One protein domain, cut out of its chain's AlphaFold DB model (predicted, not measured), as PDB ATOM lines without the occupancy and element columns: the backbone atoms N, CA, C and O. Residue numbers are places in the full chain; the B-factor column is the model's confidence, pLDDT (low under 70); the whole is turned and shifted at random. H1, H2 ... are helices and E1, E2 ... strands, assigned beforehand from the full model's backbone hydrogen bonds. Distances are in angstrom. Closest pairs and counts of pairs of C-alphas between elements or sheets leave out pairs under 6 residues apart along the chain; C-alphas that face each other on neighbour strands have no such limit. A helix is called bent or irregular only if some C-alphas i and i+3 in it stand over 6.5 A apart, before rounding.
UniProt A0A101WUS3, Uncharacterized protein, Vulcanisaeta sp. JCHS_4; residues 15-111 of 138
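Overview. This is residues 15 to 111 of the 138 residues of an uncharacterized protein of Vulcanisaeta sp. JCHS_4 (UniProt A0A101WUS3). A small, three-stranded sheet with E5 in its middle sits between two groups of helices: H1, H2 and H3 on one side, H4 and H5 on the other. The hairpin E3 and E4 continues from the sheet's strand E2 and packs on H2. The printed part has 97 residues with five named helices and five named strands, in the order H1 H2 H3 E1 H4 E2 E3 E4 H5 E5, and its class is mixed, helices and strands. The sheet's order is E1, E5, E2, all antiparallel. The whole is compact, with a radius of gyration of the C-alphas of 12.2 A and spans of 34 by 33 by 26 A.

Along the chain. H1, residues 15 to 27, begins at C-alpha 15 (-21.723, -23.419, 42.897) and measures 19.1 A; it is irregular, with C-alphas 23 and 26 at 7.5 A. H2 is residues 29 to 33, and H3, residues 36 to 45, measures 14.8 A. E1 is residues 47 to 50, H4 residues 51 to 56, and E2 residues 61 to 63. E3, residues 65 to 68, and E4, residues 71 to 74, follow. H5, residues 85 to 94, measures 14.1 A and begins at C-alpha 85 (-10.887, -3.649, 36.374). E5, residues 103 to 108, measures 13.9 A and ends at C-alpha 108 (-16.516, -12.107, 42.631).

Arrangement. E5 is the inner strand, with staggered pairing: residues 103 to 106 pair with E1, where N 47 and O 106 are 2.8 A apart, within hydrogen-bond range, and residues 106 to 108 with E2, where N 107 and O 62 are 2.9 A apart. E1, H4 and E2 form a split strand-helix-strand unit, two strands running the same way with E5 between them, and its crossover is right-handed. H1 is on the sheet over E1 and E5, at a height over the sheet of 8.4 A, and H4 is over E5 at 8.9 A. H1 and H3 touch at a steep tilt of 58 degrees, opposite ways; their closest C-alphas are those of Val 18 and Leu 43, 5.9 A. H4 and H5 touch at a steep tilt of 49 degrees, opposite ways, closest at the C-alphas of Phe 55 and Arg 86, 5.9 A. E2 runs on into E3 at 19 degrees, and in the hairpin E3 and E4 N 66 and O 73 are 2.9 A apart, within hydrogen-bond range. The closest C-alphas of H2 and E4 are those of Ala 30 and Glu 73, 4.5 A. In H2, H3, H4 and H5 every O i to N i+4 pair is within hydrogen-bond range; in H1, 7 of 9 are.

Size, cuts and confidence. The C-alphas farthest apart are those of Glu 69 and Pro 111, 34.7 A. The printed part has no cut, and no link is long. The mean pLDDT of the printed part is 87.0; residues 77 to 83 and 110 to 111 are under 70.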
ATOM      1  N   PRO A  15     -20.716 -23.151  43.919       87.81
ATOM      2  CA  PRO A  15     -21.723 -23.419  42.897       87.81
ATOM      3  C   PRO A  15     -21.968 -22.221  41.983       87.81
ATOM      4  O   PRO A  15     -22.133 -22.401  40.778       87.81
ATOM      5  N   TYR A  16     -21.959 -20.998  42.523       87.44
ATOM      6  CA  TYR A  16     -22.128 -19.796  41.710       87.44
ATOM      7  C   TYR A  16     -21.008 -19.653  40.669       87.44
ATOM      8  O   TYR A  16     -21.296 -19.462  39.484       87.44
ATOM      9  N   ASN A  17     -19.750 -19.828  41.084       89.88
ATOM     10  CA  ASN A  17     -18.595 -19.812  40.187       89.88
ATOM     11  C   ASN A  17     -18.711 -20.900  39.110       89.88
ATOM     12  O   ASN A  17     -18.574 -20.619  37.916       89.88
ATOM     13  N   VAL A  18     -19.063 -22.124  39.514       90.06
ATOM     14  CA  VAL A  18     -19.254 -23.258  38.601       90.06
ATOM     15  C   VAL A  18     -20.349 -22.971  37.570       90.06
ATOM     16  O   VAL A  18     -20.128 -23.193  36.381       90.06
ATOM     17  N   ILE A  19     -21.498 -22.418  37.969       91.31
ATOM     18  CA  ILE A  19     -22.596 -22.072  37.047       91.31
ATOM     19  C   ILE A  19     -22.144 -21.038  36.008       91.31
ATOM     20  O   ILE A  19     -22.430 -21.188  34.816       91.31
ATOM     21  N   GLN A  20     -21.424 -19.995  36.429       92.62
ATOM     22  CA  GLN A  20     -20.900 -18.988  35.501       92.62
ATOM     23  C   GLN A  20     -19.881 -19.602  34.532       92.62
ATOM     24  O   GLN A  20     -19.943 -19.355  33.326       92.62
ATOM     25  N   ASN A  21     -19.006 -20.479  35.026       93.00
ATOM     26  CA  ASN A  21     -18.028 -21.189  34.205       93.00
ATOM     27  C   ASN A  21     -18.668 -22.180  33.223       93.00
ATOM     28  O   ASN A  21     -18.205 -22.294  32.091       93.00
ATOM     29  N   ILE A  22     -19.769 -22.840  33.586       92.19
ATOM     30  CA  ILE A  22     -20.544 -23.662  32.645       92.19
ATOM     31  C   ILE A  22     -21.106 -22.787  31.516       92.19
ATOM     32  O   ILE A  22     -21.087 -23.186  30.350       92.19
ATOM     33  N   ARG A  23     -21.581 -21.581  31.847       94.19
ATOM     34  CA  ARG A  23     -22.220 -20.673  30.889       94.19
ATOM     35  C   ARG A  23     -21.235 -19.986  29.946       94.19
ATOM     36  O   ARG A  23     -21.519 -19.872  28.756       94.19
ATOM     37  N   TYR A  24     -20.107 -19.515  30.468       94.44
ATOM     38  CA  TYR A  24     -19.178 -18.648  29.737       94.44
ATOM     39  C   TYR A  24     -17.766 -19.226  29.591       94.44
ATOM     40  O   TYR A  24     -17.014 -18.785  28.725       94.44
ATOM     41  N   GLY A  25     -17.402 -20.240  30.377       89.62
ATOM     42  CA  GLY A  25     -16.040 -20.780  30.435       89.62
ATOM     43  C   GLY A  25     -15.541 -21.374  29.119       89.62
ATOM     44  O   GLY A  25     -14.352 -21.297  28.833       89.62
ATOM     45  N   LYS A  26     -16.437 -21.878  28.257       90.75
ATOM     46  CA  LYS A  26     -16.078 -22.375  26.911       90.75
ATOM     47  C   LYS A  26     -15.554 -21.294  25.960       90.75
ATOM     48  O   LYS A  26     -15.005 -21.638  24.923       90.75
ATOM     49  N   ARG A  27     -15.772 -20.014  26.272       92.94
ATOM     50  CA  ARG A  27     -15.321 -18.853  25.481       92.94
ATOM     51  C   ARG A  27     -14.300 -17.998  26.242       92.94
ATOM     52  O   ARG A  27     -13.975 -16.904  25.807       92.94
ATOM     53  N   CYS A  28     -13.850 -18.476  27.396       93.81
ATOM     54  CA  CYS A  28     -12.962 -17.765  28.299       93.81
ATOM     55  C   CYS A  28     -11.544 -18.298  28.102       93.81
ATOM     56  O   CYS A  28     -11.207 -19.373  28.597       93.81
ATOM     57  N   GLU A  29     -10.737 -17.567  27.340       92.56
ATOM     58  CA  GLU A  29      -9.422 -18.019  26.875       92.56
ATOM     59  C   GLU A  29      -8.503 -18.458  28.026       92.56
ATOM     60  O   GLU A  29      -8.008 -19.588  28.021       92.56
ATOM     61  N   ALA A  30      -8.402 -17.636  29.076       90.94
ATOM     62  CA  ALA A  30      -7.609 -17.937  30.269       90.94
ATOM     63  C   ALA A  30      -7.983 -19.285  30.910       90.94
ATOM     64  O   ALA A  30      -7.121 -20.075  31.300       90.94
ATOM     65  N   LEU A  31      -9.281 -19.594  30.991       91.00
ATOM     66  CA  LEU A  31      -9.752 -20.842  31.588       91.00
ATOM     67  C   LEU A  31      -9.539 -22.046  30.660       91.00
ATOM     68  O   LEU A  31      -9.226 -23.139  31.138       91.00
ATOM     69  N   ILE A  32      -9.693 -21.869  29.345       91.00
ATOM     70  CA  ILE A  32      -9.485 -22.932  28.347       91.00
ATOM     71  C   ILE A  32      -8.029 -23.401  28.357       91.00
ATOM     72  O   ILE A  32      -7.785 -24.608  28.309       91.00
ATOM     73  N   ARG A  33      -7.090 -22.458  28.477       86.81
ATOM     74  CA  ARG A  33      -5.644 -22.710  28.518       86.81
ATOM     75  C   ARG A  33      -5.199 -23.457  29.777       86.81
ATOM     76  O   ARG A  33      -4.204 -24.175  29.757       86.81
ATOM     77  N   SER A  34      -5.949 -23.341  30.871       86.25
ATOM     78  CA  SER A  34      -5.664 -24.092  32.096       86.25
ATOM     79  C   SER A  34      -5.978 -25.589  31.947       86.25
ATOM     80  O   SER A  34      -6.989 -25.978  31.356       86.25
ATOM     81  N   GLN A  35      -5.130 -26.450  32.520       85.75
ATOM     82  CA  GLN A  35      -5.300 -27.907  32.491       85.75
ATOM     83  C   GLN A  35      -5.111 -28.556  33.870       85.75
ATOM     84  O   GLN A  35      -4.555 -27.960  34.797       85.75
ATOM     85  N   GLY A  36      -5.608 -29.790  33.998       88.75
ATOM     86  CA  GLY A  36      -5.448 -30.628  35.187       88.75
ATOM     87  C   GLY A  36      -5.999 -29.995  36.468       88.75
ATOM     88  O   GLY A  36      -7.056 -29.362  36.470       88.75
ATOM     89  N   LEU A  37      -5.256 -30.154  37.566       86.62
ATOM     90  CA  LEU A  37      -5.650 -29.681  38.897       86.62
ATOM     91  C   LEU A  37      -5.833 -28.155  38.960       86.62
ATOM     92  O   LEU A  37      -6.739 -27.670  39.633       86.62
ATOM     93  N   LYS A  38      -5.019 -27.391  38.215       85.25
ATOM     94  CA  LYS A  38      -5.121 -25.922  38.164       85.25
ATOM     95  C   LYS A  38      -6.467 -25.478  37.595       85.25
ATOM     96  O   LYS A  38      -7.100 -24.585  38.145       85.25
ATOM     97  N   LYS A  39      -6.944 -26.152  36.543       88.12
ATOM     98  CA  LYS A  39      -8.266 -25.886  35.962       88.12
ATOM     99  C   LYS A  39      -9.384 -26.137  36.966       88.12
ATOM    100  O   LYS A  39     -10.284 -25.315  37.087       88.12
ATOM    101  N   ALA A  40      -9.317 -27.253  37.693       87.00
ATOM    102  CA  ALA A  40     -10.300 -27.569  38.726       87.00
ATOM    103  C   ALA A  40     -10.323 -26.494  39.822       87.00
ATOM    104  O   ALA A  40     -11.399 -26.034  40.196       87.00
ATOM    105  N   LEU A  41      -9.147 -26.034  40.266       87.31
ATOM    106  CA  LEU A  41      -9.034 -24.942  41.230       87.31
ATOM    107  C   LEU A  41      -9.674 -23.653  40.696       87.31
ATOM    108  O   LEU A  41     -10.510 -23.067  41.375       87.31
ATOM    109  N   TYR A  42      -9.349 -23.236  39.470       89.31
ATOM    110  CA  TYR A  42      -9.925 -22.025  38.879       89.31
ATOM    111  C   TYR A  42     -11.436 -22.123  38.672       89.31
ATOM    112  O   TYR A  42     -12.127 -21.125  38.827       89.31
ATOM    113  N   LEU A  43     -11.969 -23.312  38.378       88.50
ATOM    114  CA  LEU A  43     -13.411 -23.510  38.238       88.50
ATOM    115  C   LEU A  43     -14.182 -23.266  39.539       88.50
ATOM    116  O   LEU A  43     -15.345 -22.859  39.476       88.50
ATOM    117  N   VAL A  44     -13.558 -23.530  40.691       87.06
ATOM    118  CA  VAL A  44     -14.189 -23.359  42.006       87.06
ATOM    119  C   VAL A  44     -13.894 -21.995  42.628       87.06
ATOM    120  O   VAL A  44     -14.751 -21.461  43.332       87.06
ATOM    121  N   THR A  45     -12.730 -21.396  42.359       85.50
ATOM    122  CA  THR A  45     -12.320 -20.114  42.960       85.50
ATOM    123  C   THR A  45     -12.635 -18.892  42.102       85.50
ATOM    124  O   THR A  45     -12.881 -17.819  42.650       85.50
ATOM    125  N   LEU A  46     -12.647 -19.041  40.777       90.62
ATOM    126  CA  LEU A  46     -12.821 -17.958  39.812       90.62
ATOM    127  C   LEU A  46     -14.023 -18.231  38.910       90.62
ATOM    128  O   LEU A  46     -14.550 -19.340  38.838       90.62
ATOM    129  N   MET A  47     -14.457 -17.205  38.189       92.75
ATOM    130  CA  MET A  47     -15.554 -17.312  37.241       92.75
ATOM    131  C   MET A  47     -15.316 -16.488  35.982       92.75
ATOM    132  O   MET A  47     -14.795 -15.373  36.031       92.75
ATOM    133  N   CYS A  48     -15.763 -17.015  34.849       94.62
ATOM    134  CA  CYS A  48     -15.781 -16.280  33.596       94.62
ATOM    135  C   CYS A  48     -17.090 -15.502  33.445       94.62
ATOM    136  O   CYS A  48     -18.181 -16.072  33.531       94.62
ATOM    137  N   VAL A  49     -16.988 -14.202  33.180       94.56
ATOM    138  CA  VAL A  49     -18.133 -13.320  32.923       94.56
ATOM    139  C   VAL A  49     -17.836 -12.394  31.743       94.56
ATOM    140  O   VAL A  49     -16.688 -12.004  31.567       94.56
ATOM    141  N   PRO A  50     -18.833 -12.014  30.927       95.75
ATOM    142  CA  PRO A  50     -18.625 -11.045  29.850       95.75
ATOM    143  C   PRO A  50     -18.083  -9.710  30.370       95.75
ATOM    144  O   PRO A  50     -18.554  -9.227  31.407       95.75
ATOM    145  N   ALA A  51     -17.169  -9.086  29.624       94.12
ATOM    146  CA  ALA A  51     -16.552  -7.812  29.995       94.12
ATOM    147  C   ALA A  51     -17.588  -6.719  30.328       94.12
ATOM    148  O   ALA A  51     -17.433  -6.006  31.320       94.12
ATOM    149  N   TYR A  52     -18.713  -6.640  29.603       94.31
ATOM    150  CA  TYR A  52     -19.778  -5.668  29.889       94.31
ATOM    151  C   TYR A  52     -20.334  -5.760  31.320       94.31
ATOM    152  O   TYR A  52     -20.746  -4.749  31.892       94.31
ATOM    153  N   LYS A  53     -20.374  -6.960  31.926       93.38
ATOM    154  CA  LYS A  53     -20.851  -7.123  33.311       93.38
ATOM    155  C   LYS A  53     -19.871  -6.511  34.297       93.38
ATOM    156  O   LYS A  53     -20.311  -5.900  35.270       93.38
ATOM    157  N   VAL A  54     -18.578  -6.657  34.014       92.25
ATOM    158  CA  VAL A  54     -17.502  -6.069  34.808       92.25
ATOM    159  C   VAL A  54     -17.575  -4.547  34.721       92.25
ATOM    160  O   VAL A  54     -17.664  -3.898  35.756       92.25
ATOM    161  N   PHE A  55     -17.709  -3.977  33.518       91.06
ATOM    162  CA  PHE A  55     -17.896  -2.529  33.347       91.06
ATOM    163  C   PHE A  55     -19.134  -1.981  34.062       91.06
ATOM    164  O   PHE A  55     -19.096  -0.884  34.614       91.06
ATOM    165  N   LYS A  56     -20.236  -2.739  34.072       92.12
ATOM    166  CA  LYS A  56     -21.485  -2.317  34.720       92.12
ATOM    167  C   LYS A  56     -21.401  -2.332  36.250       92.12
ATOM    168  O   LYS A  56     -22.110  -1.564  36.896       92.12
ATOM    169  N   LYS A  57     -20.612  -3.236  36.838       89.25
ATOM    170  CA  LYS A  57     -20.487  -3.397  38.297       89.25
ATOM    171  C   LYS A  57     -19.027  -3.635  38.705       89.25
ATOM    172  O   LYS A  57     -18.739  -4.685  39.277       89.25
ATOM    173  N   PRO A  58     -18.116  -2.686  38.451       86.25
ATOM    174  CA  PRO A  58     -16.675  -2.900  38.597       86.25
ATOM    175  C   PRO A  58     -16.286  -3.297  40.022       86.25
ATOM    176  O   PRO A  58     -15.532  -4.239  40.206       86.25
ATOM    177  N   ASN A  59     -16.925  -2.699  41.029       84.50
ATOM    178  CA  ASN A  59     -16.669  -2.988  42.446       84.50
ATOM    179  C   ASN A  59     -16.999  -4.433  42.858       84.50
ATOM    180  O   ASN A  59     -16.540  -4.903  43.896       84.50
ATOM    181  N   ASN A  60     -17.808  -5.146  42.070       85.50
ATOM    182  CA  ASN A  60     -18.191  -6.518  42.381       85.50
ATOM    183  C   ASN A  60     -17.211  -7.548  41.807       85.50
ATOM    184  O   ASN A  60     -17.330  -8.728  42.130       85.50
ATOM    185  N   TYR A  61     -16.279  -7.137  40.949       87.56
ATOM    186  CA  TYR A  61     -15.392  -8.048  40.236       87.56
ATOM    187  C   TYR A  61     -13.933  -7.630  40.422       87.56
ATOM    188  O   TYR A  61     -13.621  -6.447  40.447       87.56
ATOM    189  N   SER A  62     -13.033  -8.605  40.498       88.00
ATOM    190  CA  SER A  62     -11.604  -8.391  40.254       88.00
ATOM    191  C   SER A  62     -11.213  -9.170  39.017       88.00
ATOM    192  O   SER A  62     -11.558 -10.348  38.912       88.00
ATOM    193  N   VAL A  63     -10.476  -8.561  38.091       90.25
ATOM    194  CA  VAL A  63      -9.915  -9.311  36.960       90.25
ATOM    195  C   VAL A  63      -8.833 -10.255  37.487       90.25
ATOM    196  O   VAL A  63      -7.969  -9.859  38.265       90.25
ATOM    197  N   ALA A  64      -8.925 -11.526  37.099       90.06
ATOM    198  CA  ALA A  64      -8.059 -12.617  37.551       90.06
ATOM    199  C   ALA A  64      -7.338 -13.277  36.364       90.06
ATOM    200  O   ALA A  64      -7.123 -14.489  36.329       90.06
ATOM    201  N   GLN A  65      -7.004 -12.472  35.357       91.25
ATOM    202  CA  GLN A  65      -6.215 -12.872  34.199       91.25
ATOM    203  C   GLN A  65      -5.263 -11.750  33.796       91.25
ATOM    204  O   GLN A  65      -5.516 -10.584  34.093       91.25
ATOM    205  N   ALA A  66      -4.197 -12.111  33.097       90.19
ATOM    206  CA  ALA A  66      -3.275 -11.180  32.462       90.19
ATOM    207  C   ALA A  66      -3.096 -11.548  30.988       90.19
ATOM    208  O   ALA A  66      -3.344 -12.690  30.593       90.19
ATOM    209  N   LEU A  67      -2.684 -10.570  30.186       89.62
ATOM    210  CA  LEU A  67      -2.294 -10.780  28.797       89.62
ATOM    211  C   LEU A  67      -0.796 -11.118  28.758       89.62
ATOM    212  O   LEU A  67       0.028 -10.267  29.086       89.62
ATOM    213  N   GLY A  68      -0.461 -12.358  28.408       85.25
ATOM    214  CA  GLY A  68       0.907 -12.805  28.145       85.25
ATOM    215  C   GLY A  68       1.239 -12.801  26.650       85.25
ATOM    216  O   GLY A  68       0.416 -12.412  25.821       85.25
ATOM    217  N   GLU A  69       2.437 -13.275  26.300       83.06
ATOM    218  CA  GLU A  69       2.915 -13.344  24.905       83.06
ATOM    219  C   GLU A  69       2.018 -14.218  24.016       83.06
ATOM    220  O   GLU A  69       1.728 -13.871  22.873       83.06
ATOM    221  N   ASP A  70       1.506 -15.311  24.579       83.50
ATOM    222  CA  ASP A  70       0.702 -16.298  23.862       83.50
ATOM    223  C   ASP A  70      -0.817 -16.130  24.082       83.50
ATOM    224  O   ASP A  70      -1.584 -17.042  23.757       83.50
ATOM    225  N   GLY A  71      -1.259 -15.033  24.704       88.81
ATOM    226  CA  GLY A  71      -2.673 -14.774  24.998       88.81
ATOM    227  C   GLY A  71      -3.001 -14.682  26.488       88.81
ATOM    228  O   GLY A  71      -2.143 -14.382  27.319       88.81
ATOM    229  N   PHE A  72      -4.271 -14.882  26.838       92.56
ATOM    230  CA  PHE A  72      -4.738 -14.671  28.210       92.56
ATOM    231  C   PHE A  72      -4.414 -15.847  29.134       92.56
ATOM    232  O   PHE A  72      -4.727 -17.001  28.833       92.56
ATOM    233  N   GLU A  73      -3.874 -15.543  30.315       90.94
ATOM    234  CA  GLU A  73      -3.523 -16.532  31.334       90.94
ATOM    235  C   GLU A  73      -4.159 -16.216  32.696       90.94
ATOM    236  O   GLU A  73      -4.271 -15.043  33.063       90.94
ATOM    237  N   PRO A  74      -4.587 -17.232  33.472       89.06
ATOM    238  CA  PRO A  74      -5.127 -17.024  34.813       89.06
ATOM    239  C   PRO A  74      -4.075 -16.485  35.779       89.06
ATOM    240  O   PRO A  74      -2.968 -17.013  35.854       89.06
ATOM    241  N   VAL A  75      -4.463 -15.515  36.605       86.88
ATOM    242  CA  VAL A  75      -3.621 -14.962  37.669       86.88
ATOM    243  C   VAL A  75      -4.418 -14.913  38.967       86.88
ATOM    244  O   VAL A  75      -5.471 -14.281  39.040       86.88
ATOM    245  N   ILE A  76      -3.905 -15.558  40.016       73.88
ATOM    246  CA  ILE A  76      -4.435 -15.401  41.375       73.88
ATOM    247  C   ILE A  76      -3.699 -14.228  42.019       73.88
ATOM    248  O   ILE A  76      -2.548 -14.368  42.429       73.88
ATOM    249  N   ARG A  77      -4.359 -13.073  42.124       65.19
ATOM    250  CA  ARG A  77      -3.842 -11.947  42.908       65.19
ATOM    251  C   ARG A  77      -4.341 -12.066  44.347       65.19
ATOM    252  O   ARG A  77      -5.537 -11.959  44.609       65.19
ATOM    253  N   LEU A  78      -3.419 -12.297  45.281       56.66
ATOM    254  CA  LEU A  78      -3.684 -12.263  46.723       56.66
ATOM    255  C   LEU A  78      -3.659 -10.798  47.195       56.66
ATOM    256  O   LEU A  78      -2.697 -10.343  47.795       56.66
ATOM    257  N   GLY A  79      -4.711 -10.071  46.807       52.88
ATOM    258  CA  GLY A  79      -5.143  -8.735  47.243       52.88
ATOM    259  C   GLY A  79      -4.178  -7.845  48.031       52.88
ATOM    260  O   GLY A  79      -4.350  -7.705  49.239       52.88
ATOM    261  N   LEU A  80      -3.289  -7.141  47.325       48.66
ATOM    262  CA  LEU A  80      -2.704  -5.879  47.807       48.66
ATOM    263  C   LEU A  80      -2.768  -4.759  46.753       48.66
ATOM    264  O   LEU A  80      -2.972  -3.615  47.137       48.66
ATOM    265  N   ASP A  81      -2.761  -5.094  45.456       52.84
ATOM    266  CA  ASP A  81      -2.993  -4.139  44.361       52.84
ATOM    267  C   ASP A  81      -4.222  -4.540  43.536       52.84
ATOM    268  O   ASP A  81      -4.176  -5.429  42.676       52.84
ATOM    269  N   VAL A  82      -5.352  -3.901  43.842       59.66
ATOM    270  CA  VAL A  82      -6.598  -4.028  43.079       59.66
ATOM    271  C   VAL A  82      -6.621  -2.898  42.053       59.66
ATOM    272  O   VAL A  82      -7.179  -1.835  42.306       59.66
ATOM    273  N   GLU A  83      -5.966  -3.105  40.910       68.12
ATOM    274  CA  GLU A  83      -6.136  -2.227  39.743       68.12
ATOM    275  C   GLU A  83      -7.627  -2.154  39.376       68.12
ATOM    276  O   GLU A  83      -8.328  -3.174  39.436       68.12
ATOM    277  N   ASP A  84      -8.133  -0.963  39.016       80.19
ATOM    278  CA  ASP A  84      -9.534  -0.818  38.607       80.19
ATOM    279  C   ASP A  84      -9.765  -1.719  37.384       80.19
ATOM    280  O   ASP A  84      -9.153  -1.509  36.328       80.19
ATOM    281  N   PRO A  85     -10.658  -2.724  37.473       82.56
ATOM    282  CA  PRO A  85     -10.887  -3.649  36.374       82.56
ATOM    283  C   PRO A  85     -11.366  -2.935  35.102       82.56
ATOM    284  O   PRO A  85     -11.246  -3.489  34.013       82.56
ATOM    285  N   ARG A  86     -11.898  -1.710  35.201       84.75
ATOM    286  CA  ARG A  86     -12.299  -0.906  34.040       84.75
ATOM    287  C   ARG A  86     -11.118  -0.366  33.258       84.75
ATOM    288  O   ARG A  86     -11.208  -0.338  32.036       84.75
ATOM    289  N   GLU A  87     -10.059   0.070  33.932       88.88
ATOM    290  CA  GLU A  87      -8.872   0.606  33.260       88.88
ATOM    291  C   GLU A  87      -8.205  -0.506  32.455       88.88
ATOM    292  O   GLU A  87      -8.040  -0.381  31.242       88.88
ATOM    293  N   LEU A  88      -7.980  -1.653  33.100       89.69
ATOM    294  CA  LEU A  88      -7.378  -2.828  32.475       89.69
ATOM    295  C   LEU A  88      -8.209  -3.361  31.293       89.69
ATOM    296  O   LEU A  88      -7.692  -3.582  30.199       89.69
ATOM    297  N   LEU A  89      -9.519  -3.559  31.485       91.56
ATOM    298  CA  LEU A  89     -10.388  -4.030  30.402       91.56
ATOM    299  C   LEU A  89     -10.552  -2.977  29.299       91.56
ATOM    300  O   LEU A  89     -10.722  -3.339  28.135       91.56
ATOM    301  N   GLY A  90     -10.526  -1.689  29.648       92.44
ATOM    302  CA  GLY A  90     -10.582  -0.579  28.702       92.44
ATOM    303  C   GLY A  90      -9.366  -0.566  27.784       92.44
ATOM    304  O   GLY A  90      -9.518  -0.436  26.569       92.44
ATOM    305  N   GLU A  91      -8.179  -0.804  28.341       92.88
ATOM    306  CA  GLU A  91      -6.950  -0.966  27.571       92.88
ATOM    307  C   GLU A  91      -7.069  -2.141  26.587       92.88
ATOM    308  O   GLU A  91      -6.897  -1.954  25.380       92.88
ATOM    309  N   TRP A  92      -7.466  -3.330  27.053       93.69
ATOM    310  CA  TRP A  92      -7.609  -4.506  26.183       93.69
ATOM    311  C   TRP A  92      -8.680  -4.335  25.097       93.69
ATOM    312  O   TRP A  92      -8.505  -4.834  23.983       93.69
ATOM    313  N   LEU A  93      -9.776  -3.627  25.394       94.06
ATOM    314  CA  LEU A  93     -10.782  -3.246  24.396       94.06
ATOM    315  C   LEU A  93     -10.186  -2.305  23.346       94.06
ATOM    316  O   LEU A  93     -10.382  -2.525  22.153       94.06
ATOM    317  N   SER A  94      -9.448  -1.277  23.775       94.06
ATOM    318  CA  SER A  94      -8.846  -0.287  22.871       94.06
ATOM    319  C   SER A  94      -7.804  -0.903  21.930       94.06
ATOM    320  O   SER A  94      -7.696  -0.503  20.775       94.06
ATOM    321  N   GLN A  95      -7.096  -1.934  22.401       93.75
ATOM    322  CA  GLN A  95      -6.123  -2.708  21.630       93.75
ATOM    323  C   GLN A  95      -6.776  -3.776  20.733       93.75
ATOM    324  O   GLN A  95      -6.071  -4.501  20.033       93.75
ATOM    325  N   GLY A  96      -8.105  -3.933  20.777       92.81
ATOM    326  CA  GLY A  96      -8.830  -4.957  20.021       92.81
ATOM    327  C   GLY A  96      -8.562  -6.393  20.487       92.81
ATOM    328  O   GLY A  96      -8.834  -7.339  19.750       92.81
ATOM    329  N   ARG A  97      -8.019  -6.578  21.701       91.88
ATOM    330  CA  ARG A  97      -7.715  -7.901  22.280       91.88
ATOM    331  C   ARG A  97      -8.959  -8.600  22.808       91.88
ATOM    332  O   ARG A  97      -9.021  -9.825  22.823       91.88
ATOM    333  N   ILE A  98      -9.947  -7.824  23.241       93.56
ATOM    334  CA  ILE A  98     -11.253  -8.316  23.676       93.56
ATOM    335  C   ILE A  98     -12.372  -7.506  23.022       93.56
ATOM    336  O   ILE A  98     -12.161  -6.411  22.513       93.56
ATOM    337  N   SER A  99     -13.585  -8.046  23.086       93.81
ATOM    338  CA  SER A  99     -14.842  -7.354  22.801       93.81
ATOM    339  C   SER A  99     -15.672  -7.241  24.081       93.81
ATOM    340  O   SER A  99     -15.384  -7.903  25.080       93.81
ATOM    341  N   ILE A 100     -16.744  -6.447  24.059       92.62
ATOM    342  CA  ILE A 100     -17.610  -6.252  25.233       92.62
ATOM    343  C   ILE A 100     -18.288  -7.554  25.711       92.62
ATOM    344  O   ILE A 100     -18.613  -7.695  26.893       92.62
ATOM    345  N   ASP A 101     -18.457  -8.522  24.806       94.69
ATOM    346  CA  ASP A 101     -19.051  -9.834  25.074       94.69
ATOM    347  C   ASP A 101     -18.019 -10.919  25.389       94.69
ATOM    348  O   ASP A 101     -18.396 -12.019  25.809       94.69
ATOM    349  N   THR A 102     -16.726 -10.626  25.216       95.31
ATOM    350  CA  THR A 102     -15.649 -11.568  25.521       95.31
ATOM    351  C   THR A 102     -15.678 -11.896  27.015       95.31
ATOM    352  O   THR A 102     -15.602 -10.984  27.847       95.31
ATOM    353  N   PRO A 103     -15.808 -13.181  27.395       95.81
ATOM    354  CA  PRO A 103     -15.724 -13.570  28.789       95.81
ATOM    355  C   PRO A 103     -14.310 -13.412  29.327       95.81
ATOM    356  O   PRO A 103     -13.356 -13.937  28.759       95.81
ATOM    357  N   VAL A 104     -14.215 -12.737  30.461       94.50
ATOM    358  CA  VAL A 104     -12.985 -12.526  31.212       94.50
ATOM    359  C   VAL A 104     -13.067 -13.279  32.534       94.50
ATOM    360  O   VAL A 104     -14.126 -13.362  33.164       94.50
ATOM    361  N   LEU A 105     -11.950 -13.874  32.931       93.69
ATOM    362  CA  LEU A 105     -11.791 -14.575  34.190       93.69
ATOM    363  C   LEU A 105     -11.683 -13.556  35.324       93.69
ATOM    364  O   LEU A 105     -10.865 -12.635  35.289       93.69
ATOM    365  N   THR A 106     -12.531 -13.721  36.328       91.31
ATOM    366  CA  THR A 106     -12.678 -12.784  37.441       91.31
ATOM    367  C   THR A 106     -12.875 -13.519  38.760       91.31
ATOM    368  O   THR A 106     -13.338 -14.661  38.779       91.31
ATOM    369  N   SER A 107     -12.578 -12.853  39.871       87.56
ATOM    370  CA  SER A 107     -13.145 -13.198  41.174       87.56
ATOM    371  C   SER A 107     -14.367 -12.320  41.453       87.56
ATOM    372  O   SER A 107     -14.443 -11.175  41.001       87.56
ATOM    373  N   TYR A 108     -15.349 -12.864  42.178       83.12
ATOM    374  CA  TYR A 108     -16.516 -12.107  42.631       83.12
ATOM    375  C   TYR A 108     -16.317 -11.653  44.071       83.12
ATOM    376  O   TYR A 108     -16.074 -12.478  44.951       83.12
ATOM    377  N   HIS A 109     -16.509 -10.367  44.334       75.75
ATOM    378  CA  HIS A 109     -16.598  -9.854  45.692       75.75
ATOM    379  C   HIS A 109     -18.055  -9.959  46.166       75.75
ATOM    380  O   HIS A 109     -18.861  -9.063  45.914       75.75
ATOM    381  N   ILE A 110     -18.423 -11.048  46.856       63.72
ATOM    382  CA  ILE A 110     -19.638 -11.038  47.690       63.72
ATOM    383  C   ILE A 110     -19.227 -10.485  49.050       63.72
ATOM    384  O   ILE A 110     -18.319 -11.037  49.682       63.72
ATOM    385  N   PRO A 111     -19.891  -9.438  49.554       64.25
ATOM    386  CA  PRO A 111     -19.627  -8.990  50.906       64.25
ATOM    387  C   PRO A 111     -19.911 -10.155  51.866       64.25
ATOM    388  O   PRO A 111     -21.018 -10.699  51.890       64.25
TER     389      PRO A 111